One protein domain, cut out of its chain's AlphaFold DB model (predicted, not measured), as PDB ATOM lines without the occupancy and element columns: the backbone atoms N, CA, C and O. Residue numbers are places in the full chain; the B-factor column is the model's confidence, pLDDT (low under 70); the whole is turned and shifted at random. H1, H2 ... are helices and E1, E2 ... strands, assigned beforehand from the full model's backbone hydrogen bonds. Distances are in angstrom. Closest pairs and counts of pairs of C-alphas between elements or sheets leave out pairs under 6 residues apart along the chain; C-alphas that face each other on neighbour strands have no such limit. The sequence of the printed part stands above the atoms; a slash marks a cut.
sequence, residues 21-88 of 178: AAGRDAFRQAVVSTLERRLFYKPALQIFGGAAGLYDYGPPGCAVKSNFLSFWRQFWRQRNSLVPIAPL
ATOM      1  N   ALA A  21      49.813  40.011 -37.261       62.97
ATOM      2  CA  ALA A  21      50.478  39.110 -38.204       62.97
ATOM      3  C   ALA A  21      51.300  38.040 -37.467       62.97
ATOM      4  O   ALA A  21      51.083  36.851 -37.705       62.97
ATOM      5  N   ALA A  22      52.114  38.448 -36.488       73.25
ATOM      6  CA  ALA A  22      52.878  37.534 -35.639       73.25
ATOM      7  C   ALA A  22      51.975  36.540 -34.884       73.25
ATOM      8  O   ALA A  22      52.286  35.351 -34.810       73.25
ATOM      9  N   GLY A  23      50.817  36.990 -34.391       85.06
ATOM     10  CA  GLY A  23      49.831  36.118 -33.746       85.06
ATOM     11  C   GLY A  23      49.237  35.060 -34.686       85.06
ATOM     12  O   GLY A  23      49.075  33.904 -34.290       85.06
ATOM     13  N   ARG A  24      48.955  35.413 -35.950       82.94
ATOM     14  CA  ARG A  24      48.455  34.454 -36.956       82.94
ATOM     15  C   ARG A  24      49.502  33.409 -37.323       82.94
ATOM     16  O   ARG A  24      49.148  32.242 -37.479       82.94
ATOM     17  N   ASP A  25      50.762  33.803 -37.450       87.81
ATOM     18  CA  ASP A  25      51.838  32.875 -37.805       87.81
ATOM     19  C   ASP A  25      52.194  31.948 -36.640       87.81
ATOM     20  O   ASP A  25      52.343  30.742 -36.845       87.81
ATOM     21  N   ALA A  26      52.178  32.459 -35.406       90.31
ATOM     22  CA  ALA A  26      52.285  31.638 -34.202       90.31
ATOM     23  C   ALA A  26      51.134  30.620 -34.096       90.31
ATOM     24  O   ALA A  26      51.367  29.441 -33.822       90.31
ATOM     25  N   PHE A  27      49.894  31.037 -34.382       92.00
ATOM     26  CA  PHE A  27      48.745  30.129 -34.414       92.00
ATOM     27  C   PHE A  27      48.886  29.059 -35.503       92.00
ATOM     28  O   PHE A  27      48.677  27.877 -35.237       92.00
ATOM     29  N   ARG A  28      49.292  29.443 -36.720       90.75
ATOM     30  CA  ARG A  28      49.546  28.492 -37.814       90.75
ATOM     31  C   ARG A  28      50.584  27.448 -37.416       90.75
ATOM     32  O   ARG A  28      50.339  26.261 -37.611       90.75
ATOM     33  N   GLN A  29      51.697  27.864 -36.815       90.81
ATOM     34  CA  GLN A  29      52.738  26.950 -36.337       90.81
ATOM     35  C   GLN A  29      52.233  26.026 -35.216       90.81
ATOM     36  O   GLN A  29      52.521  24.827 -35.223       90.81
ATOM     37  N   ALA A  30      51.423  26.538 -34.286       91.94
ATOM     38  CA  ALA A  30      50.792  25.729 -33.240       91.94
ATOM     39  C   ALA A  30      49.829  24.674 -33.819       91.94
ATOM     40  O   ALA A  30      49.813  23.523 -33.375       91.94
ATOM     41  N   VAL A  31      49.058  25.030 -34.850       90.00
ATOM     42  CA  VAL A  31      48.159  24.097 -35.544       90.00
ATOM     43  C   VAL A  31      48.954  23.041 -36.308       90.00
ATOM     44  O   VAL A  31      48.695  21.853 -36.133       90.00
ATOM     45  N   VAL A  32      49.949  23.450 -37.100       88.94
ATOM     46  CA  VAL A  32      50.822  22.545 -37.868       88.94
ATOM     47  C   VAL A  32      51.510  21.544 -36.943       88.94
ATOM     48  O   VAL A  32      51.375  20.336 -37.130       88.94
ATOM     49  N   SER A  33      52.142  22.025 -35.870       88.94
ATOM     50  CA  SER A  33      52.800  21.153 -34.889       88.94
ATOM     51  C   SER A  33      51.824  20.202 -34.193       88.94
ATOM     52  O   SER A  33      52.166  19.050 -33.923       88.94
ATOM     53  N   THR A  34      50.586  20.629 -33.934       90.62
ATOM     54  CA  THR A  34      49.560  19.751 -33.358       90.62
ATOM     55  C   THR A  34      49.122  18.673 -34.352       90.62
ATOM     56  O   THR A  34      49.005  17.508 -33.969       90.62
ATOM     57  N   LEU A  35      48.917  19.026 -35.624       88.62
ATOM     58  CA  LEU A  35      48.503  18.098 -36.682       88.62
ATOM     59  C   LEU A  35      49.581  17.052 -36.987       88.62
ATOM     60  O   LEU A  35      49.258  15.867 -37.110       88.62
ATOM     61  N   GLU A  36      50.850  17.457 -37.020       87.94
ATOM     62  CA  GLU A  36      51.991  16.551 -37.187       87.94
ATOM     63  C   GLU A  36      52.136  15.599 -35.989       87.94
ATOM     64  O   GLU A  36      52.296  14.389 -36.166       87.94
ATOM     65  N   ARG A  37      51.996  16.111 -34.754       88.44
ATOM     66  CA  ARG A  37      52.056  15.290 -33.526       88.44
ATOM     67  C   ARG A  37      50.887  14.320 -33.397       88.44
ATOM     68  O   ARG A  37      51.026  13.288 -32.747       88.44
ATOM     69  N   ARG A  38      49.732  14.651 -33.972       87.50
ATOM     70  CA  ARG A  38      48.536  13.796 -34.000       87.50
ATOM     71  C   ARG A  38      48.458  12.921 -35.256       87.50
ATOM     72  O   ARG A  38      47.462  12.225 -35.426       87.50
ATOM     73  N   LEU A  39      49.502  12.919 -36.092       84.19
ATOM     74  CA  LEU A  39      49.605  12.106 -37.309       84.19
ATOM     75  C   LEU A  39      48.435  12.336 -38.284       84.19
ATOM     76  O   LEU A  39      47.956  11.398 -38.914       84.19
ATOM     77  N   PHE A  40      47.945  13.572 -38.413       87.38
ATOM     78  CA  PHE A  40      46.934  13.895 -39.429       87.38
ATOM     79  C   PHE A  40      47.527  13.857 -40.834       87.38
ATOM     80  O   PHE A  40      46.950  13.245 -41.732       87.38
ATOM     81  N   TYR A  41      48.692  14.475 -40.999       87.62
ATOM     82  CA  TYR A  41      49.497  14.409 -42.206       87.62
ATOM     83  C   TYR A  41      50.981  14.360 -41.827       87.62
ATOM     84  O   TYR A  41      51.377  14.843 -40.762       87.62
ATOM     85  N   LYS A  42      51.801  13.777 -42.698       84.81
ATOM     86  CA  LYS A  42      53.262  13.837 -42.643       84.81
ATOM     87  C   LYS A  42      53.834  14.075 -44.037       84.81
ATOM     88  O   LYS A  42      53.211  13.651 -45.009       84.81
ATOM     89  N   PRO A  43      55.001  14.726 -44.165       85.62
ATOM     90  CA  PRO A  43      55.733  14.749 -45.424       85.62
ATOM     91  C   PRO A  43      55.992  13.318 -45.895       85.62
ATOM     92  O   PRO A  43      56.491  12.488 -45.128       85.62
ATOM     93  N   ALA A  44      55.625  13.024 -47.134       82.81
ATOM     94  CA  ALA A  44      55.834  11.706 -47.698       82.81
ATOM     95  C   ALA A  44      57.321  11.464 -47.963       82.81
ATOM     96  O   ALA A  44      58.104  12.400 -48.159       82.81
ATOM     97  N   LEU A  45      57.709  10.187 -47.973       80.44
ATOM     98  CA  LEU A  45      59.091   9.760 -48.220       80.44
ATOM     99  C   LEU A  45      60.100  10.409 -47.255       80.44
ATOM    100  O   LEU A  45      61.261  10.601 -47.606       80.44
ATOM    101  N   GLN A  46      59.681  10.717 -46.021       79.00
ATOM    102  CA  GLN A  46      60.554  11.303 -44.995       79.00
ATOM    103  C   GLN A  46      61.810  10.447 -44.742       79.00
ATOM    104  O   GLN A  46      62.871  10.981 -44.439       79.00
ATOM    105  N   ILE A  47      61.708   9.128 -44.938       82.44
ATOM    106  CA  ILE A  47      62.833   8.185 -44.848       82.44
ATOM    107  C   ILE A  47      63.829   8.274 -46.021       82.44
ATOM    108  O   ILE A  47      64.949   7.799 -45.889       82.44
ATOM    109  N   PHE A  48      63.455   8.893 -47.143       82.31
ATOM    110  CA  PHE A  48      64.282   9.038 -48.349       82.31
ATOM    111  C   PHE A  48      64.740  10.487 -48.594       82.31
ATOM    112  O   PHE A  48      65.113  10.838 -49.707       82.31
ATOM    113  N   GLY A  49      64.699  11.344 -47.568       74.75
ATOM    114  CA  GLY A  49      65.061  12.763 -47.688       74.75
ATOM    115  C   GLY A  49      63.892  13.700 -48.012       74.75
ATOM    116  O   GLY A  49      64.091  14.909 -48.048       74.75
ATOM    117  N   GLY A  50      62.672  13.166 -48.155       75.38
ATOM    118  CA  GLY A  50      61.442  13.932 -48.366       75.38
ATOM    119  C   GLY A  50      61.265  14.435 -49.802       75.38
ATOM    120  O   GLY A  50      62.197  14.925 -50.433       75.38
ATOM    121  N   ALA A  51      60.039  14.345 -50.323       75.06
ATOM    122  CA  ALA A  51      59.665  14.954 -51.599       75.06
ATOM    123  C   ALA A  51      58.791  16.189 -51.348       75.06
ATOM    124  O   ALA A  51      57.733  16.095 -50.720       75.06
ATOM    125  N   ALA A  52      59.223  17.356 -51.834       74.38
ATOM    126  CA  ALA A  52      58.454  18.587 -51.697       74.38
ATOM    127  C   ALA A  52      57.083  18.443 -52.382       74.38
ATOM    128  O   ALA A  52      56.995  18.088 -53.554       74.38
ATOM    129  N   GLY A  53      56.009  18.715 -51.638       80.75
ATOM    130  CA  GLY A  53      54.636  18.690 -52.150       80.75
ATOM    131  C   GLY A  53      53.891  17.358 -52.007       80.75
ATOM    132  O   GLY A  53      52.686  17.337 -52.252       80.75
ATOM    133  N   LEU A  54      54.542  16.276 -51.560       83.00
ATOM    134  CA  LEU A  54      53.878  14.994 -51.306       83.00
ATOM    135  C   LEU A  54      53.673  14.772 -49.800       83.00
ATOM    136  O   LEU A  54      54.603  14.924 -49.010       83.00
ATOM    137  N   TYR A  55      52.454  14.394 -49.403       88.62
ATOM    138  CA  TYR A  55      52.074  14.203 -48.001       88.62
ATOM    139  C   TYR A  55      51.268  12.918 -47.804       88.62
ATOM    140  O   TYR A  55      50.301  12.665 -48.527       88.62
ATOM    141  N   ASP A  56      51.627  12.157 -46.774       88.88
ATOM    142  CA  ASP A  56      50.924  10.957 -46.333       88.88
ATOM    143  C   ASP A  56      49.918  11.324 -45.235       88.88
ATOM    144  O   ASP A  56      50.277  11.894 -44.201       88.88
ATOM    145  N   TYR A  57      48.640  11.003 -45.449       89.56
ATOM    146  CA  TYR A  57      47.600  11.183 -44.435       89.56
ATOM    147  C   TYR A  57      47.616  10.001 -43.467       89.56
ATOM    148  O   TYR A  57      47.535   8.847 -43.889       89.56
ATOM    149  N   GLY A  58      47.691  10.272 -42.164       88.50
ATOM    150  CA  GLY A  58      47.583   9.211 -41.164       88.50
ATOM    151  C   GLY A  58      46.130   8.790 -40.907       88.50
ATOM    152  O   GLY A  58      45.201   9.339 -41.507       88.50
ATOM    153  N   PRO A  59      45.893   7.833 -39.989       89.19
ATOM    154  CA  PRO A  59      44.565   7.280 -39.717       89.19
ATOM    155  C   PRO A  59      43.459   8.323 -39.452       89.19
ATOM    156  O   PRO A  59      42.402   8.217 -40.081       89.19
ATOM    157  N   PRO A  60      43.662   9.363 -38.610       90.81
ATOM    158  CA  PRO A  60      42.628  10.378 -38.402       90.81
ATOM    159  C   PRO A  60      42.437  11.285 -39.629       90.81
ATOM    160  O   PRO A  60      41.308  11.664 -39.936       90.81
ATOM    161  N   GLY A  61      43.502  11.587 -40.381       87.50
ATOM    162  CA  GLY A  61      43.420  12.371 -41.619       87.50
ATOM    163  C   GLY A  61      42.645  11.645 -42.723       87.50
ATOM    164  O   GLY A  61      41.775  12.230 -43.370       87.50
ATOM    165  N   CYS A  62      42.888  10.342 -42.880       87.19
ATOM    166  CA  CYS A  62      42.145   9.475 -43.795       87.19
ATOM    167  C   CYS A  62      40.658   9.380 -43.426       87.19
ATOM    168  O   CYS A  62      39.811   9.437 -44.318       87.19
ATOM    169  N   ALA A  63      40.328   9.294 -42.132       89.75
ATOM    170  CA  ALA A  63      38.943   9.278 -41.663       89.75
ATOM    171  C   ALA A  63      38.213  10.592 -41.987       89.75
ATOM    172  O   ALA A  63      37.125  10.567 -42.563       89.75
ATOM    173  N   VAL A  64      38.834  11.741 -41.702       90.25
ATOM    174  CA  VAL A  64      38.267  13.060 -42.034       90.25
ATOM    175  C   VAL A  64      38.068  13.204 -43.541       90.25
ATOM    176  O   VAL A  64      36.990  13.603 -43.982       90.25
ATOM    177  N   LYS A  65      39.063  12.814 -44.344       86.12
ATOM    178  CA  LYS A  65      38.964  12.832 -45.806       86.12
ATOM    179  C   LYS A  65      37.825  11.942 -46.306       86.12
ATOM    180  O   LYS A  65      37.074  12.362 -47.180       86.12
ATOM    181  N   SER A  66      37.671  10.741 -45.749       87.69
ATOM    182  CA  SER A  66      36.588   9.818 -46.108       87.69
ATOM    183  C   SER A  66      35.210  10.398 -45.781       87.69
ATOM    184  O   SER A  66      34.325  10.385 -46.636       87.69
ATOM    185  N   ASN A  67      35.051  10.988 -44.593       91.25
ATOM    186  CA  ASN A  67      33.803  11.618 -44.156       91.25
ATOM    187  C   ASN A  67      33.450  12.845 -45.002       91.25
ATOM    188  O   ASN A  67      32.300  13.041 -45.389       91.25
ATOM    189  N   PHE A  68      34.448  13.660 -45.338       90.06
ATOM    190  CA  PHE A  68      34.254  14.785 -46.244       90.06
ATOM    191  C   PHE A  68      33.827  14.306 -47.636       90.06
ATOM    192  O   PHE A  68      32.864  14.816 -48.205       90.06
ATOM    193  N   LEU A  69      34.504  13.292 -48.181       86.81
ATOM    194  CA  LEU A  69      34.181  12.737 -49.494       86.81
ATOM    195  C   LEU A  69      32.803  12.069 -49.523       86.81
ATOM    196  O   LEU A  69      32.110  12.175 -50.535       86.81
ATOM    197  N   SER A  70      32.394  11.375 -48.458       83.31
ATOM    198  CA  SER A  70      31.075  10.742 -48.377       83.31
ATOM    199  C   SER A  70      29.962  11.790 -48.358       83.31
ATOM    200  O   SER A  70      29.029  11.684 -49.159       83.31
ATOM    201  N   PHE A  71      30.123  12.844 -47.554       86.94
ATOM    202  CA  PHE A  71      29.222  13.995 -47.532       86.94
ATOM    203  C   PHE A  71      29.169  14.698 -48.891       86.94
ATOM    204  O   PHE A  71      28.089  14.893 -49.445       86.94
ATOM    205  N   TRP A  72      30.325  15.008 -49.480       82.69
ATOM    206  CA  TRP A  72      30.412  15.669 -50.781       82.69
ATOM    207  C   TRP A  72      29.703  14.865 -51.877       82.69
ATOM    208  O   TRP A  72      28.894  15.401 -52.633       82.69
ATOM    209  N   ARG A  73      29.943  13.547 -51.935       81.06
ATOM    210  CA  ARG A  73      29.269  12.655 -52.890       81.06
ATOM    211  C   ARG A  73      27.759  12.628 -52.673       81.06
ATOM    212  O   ARG A  73      27.024  12.570 -53.652       81.06
ATOM    213  N   GLN A  74      27.294  12.638 -51.427       76.00
ATOM    214  CA  GLN A  74      25.867  12.661 -51.110       76.00
ATOM    215  C   GLN A  74      25.217  13.989 -51.510       76.00
ATOM    216  O   GLN A  74      24.167  13.968 -52.151       76.00
ATOM    217  N   PHE A  75      25.867  15.110 -51.194       77.69
ATOM    218  CA  PHE A  75      25.417  16.457 -51.536       77.69
ATOM    219  C   PHE A  75      25.198  16.603 -53.046       77.69
ATOM    220  O   PHE A  75      24.122  16.992 -53.497       77.69
ATOM    221  N   TRP A  76      26.181  16.189 -53.844       67.19
ATOM    222  CA  TRP A  76      26.101  16.275 -55.303       67.19
ATOM    223  C   TRP A  76      25.164  15.254 -55.941       67.19
ATOM    224  O   TRP A  76      24.508  15.562 -56.938       67.19
ATOM    225  N   ARG A  77      25.053  14.056 -55.353       65.50
ATOM    226  CA  ARG A  77      24.099  13.037 -55.807       65.50
ATOM    227  C   ARG A  77      22.655  13.493 -55.610       65.50
ATOM    228  O   ARG A  77      21.845  13.278 -56.501       65.50
ATOM    229  N   GLN A  78      22.342  14.125 -54.476       66.75
ATOM    230  CA  GLN A  78      21.003  14.660 -54.208       66.75
ATOM    231  C   GLN A  78      20.673  15.883 -55.070       66.75
ATOM    232  O   GLN A  78      19.527  16.037 -55.475       66.75
ATOM    233  N   ARG A  79      21.655  16.746 -55.361       60.53
ATOM    234  CA  ARG A  79      21.413  18.019 -56.054       60.53
ATOM    235  C   ARG A  79      21.318  17.901 -57.577       60.53
ATOM    236  O   ARG A  79      20.465  18.547 -58.170       60.53
ATOM    237  N   ASN A  80      22.174  17.091 -58.203       58.03
ATOM    238  CA  ASN A  80      22.297  17.050 -59.666       58.03
ATOM    239  C   ASN A  80      21.878  15.698 -60.273       58.03
ATOM    240  O   ASN A  80      22.149  15.456 -61.447       58.03
ATOM    241  N   SER A  81      21.275  14.789 -59.489       60.75
ATOM    242  CA  SER A  81      20.963  13.408 -59.908       60.75
ATOM    243  C   SER A  81      22.150  12.709 -60.584       60.75
ATOM    244  O   SER A  81      21.983  11.868 -61.467       60.75
ATOM    245  N   LEU A  82      23.375  13.082 -60.193       57.97
ATOM    246  CA  LEU A  82      24.590  12.550 -60.789       57.97
ATOM    247  C   LEU A  82      24.723  11.096 -60.358       57.97
ATOM    248  O   LEU A  82      25.031  10.793 -59.199       57.97
ATOM    249  N   VAL A  83      24.508  10.190 -61.306       58.84
ATOM    250  CA  VAL A  83      24.933   8.807 -61.150       58.84
ATOM    251  C   VAL A  83      26.462   8.862 -61.062       58.84
ATOM    252  O   VAL A  83      27.096   9.409 -61.968       58.84
ATOM    253  N   PRO A  84      27.090   8.388 -59.969       54.03
ATOM    254  CA  PRO A  84      28.546   8.294 -59.930       54.03
ATOM    255  C   PRO A  84      28.994   7.536 -61.180       54.03
ATOM    256  O   PRO A  84      28.336   6.580 -61.540       54.03
ATOM    257  N   ILE A  85      30.091   7.912 -61.837       52.59
ATOM    258  CA  ILE A  85      30.587   7.241 -63.065       52.59
ATOM    259  C   ILE A  85      31.089   5.801 -62.768       52.59
ATOM    260  O   ILE A  85      31.454   5.037 -63.656       52.59
ATOM    261  N   ALA A  86      31.041   5.379 -61.501       50.69
ATOM    262  CA  ALA A  86      31.445   4.060 -61.026       50.69
ATOM    263  C   ALA A  86      30.724   2.843 -61.658       50.69
ATOM    264  O   ALA A  86      31.386   1.813 -61.751       50.69
ATOM    265  N   PRO A  87      29.459   2.880 -62.137       50.19
ATOM    266  CA  PRO A  87      28.877   1.774 -62.888       50.19
ATOM    267  C   PRO A  87      29.678   1.472 -64.154       50.19
ATOM    268  O   PRO A  87      29.868   0.309 -64.477       50.19
ATOM    269  N   LEU A  88      30.261   2.483 -64.812       46.53
ATOM    270  CA  LEU A  88      31.041   2.270 -66.035       46.53
ATOM    271  C   LEU A  88      32.427   1.657 -65.782       46.53
ATOM    272  O   LEU A  88      32.960   1.008 -66.676       46.53
TER     273      LEU A  88
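What this domain is: This is residues 21 to 88 of the 178 residues of the protein "Glycine--tRNA ligase" of Carex littledalei (UniProt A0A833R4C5). Two helices, H1 and H2, spread as a wide V from a small antiparallel hairpin, E1 and E2, and a tail, residues 81 to 88, trails from the far end of H2. The printed part has 68 residues with two named helices and two named strands, in the order H1, E1, E2, H2, mostly helix. It is extended, with a radius of gyration of the C-alphas of 17.2 A and spans of 46 by 34 by 19 A.

How they stand to each other: Start at H1, residues 21 to 37, whose closest C-alpha to E1, residues 41 to 43, is Glu 36, 6.2 A from that of Lys 42. Then look at E2, residues 55 to 57, where O 56 is 2.9 A from N 42, within hydrogen-bond range. H2, residues 59 to 80, is apart from H1; its closest C-alpha to E1 is Gly 61, 6.4 A from that of Tyr 41. In H1 and H2 every O i to N i+4 pair is within hydrogen-bond range.

Where its parts are: Find C-alpha 21 at (50.478, 39.110, -38.204), where H1 begins its 24.3 A. H2 runs 31.5 A to C-alpha 80 at (22.297, 17.050, -59.666).

The domain as a whole: The printed part has no cut. The link E1 to E2, 11 residues, is long. Residues 21 and 76 to 88 have pLDDT under 70.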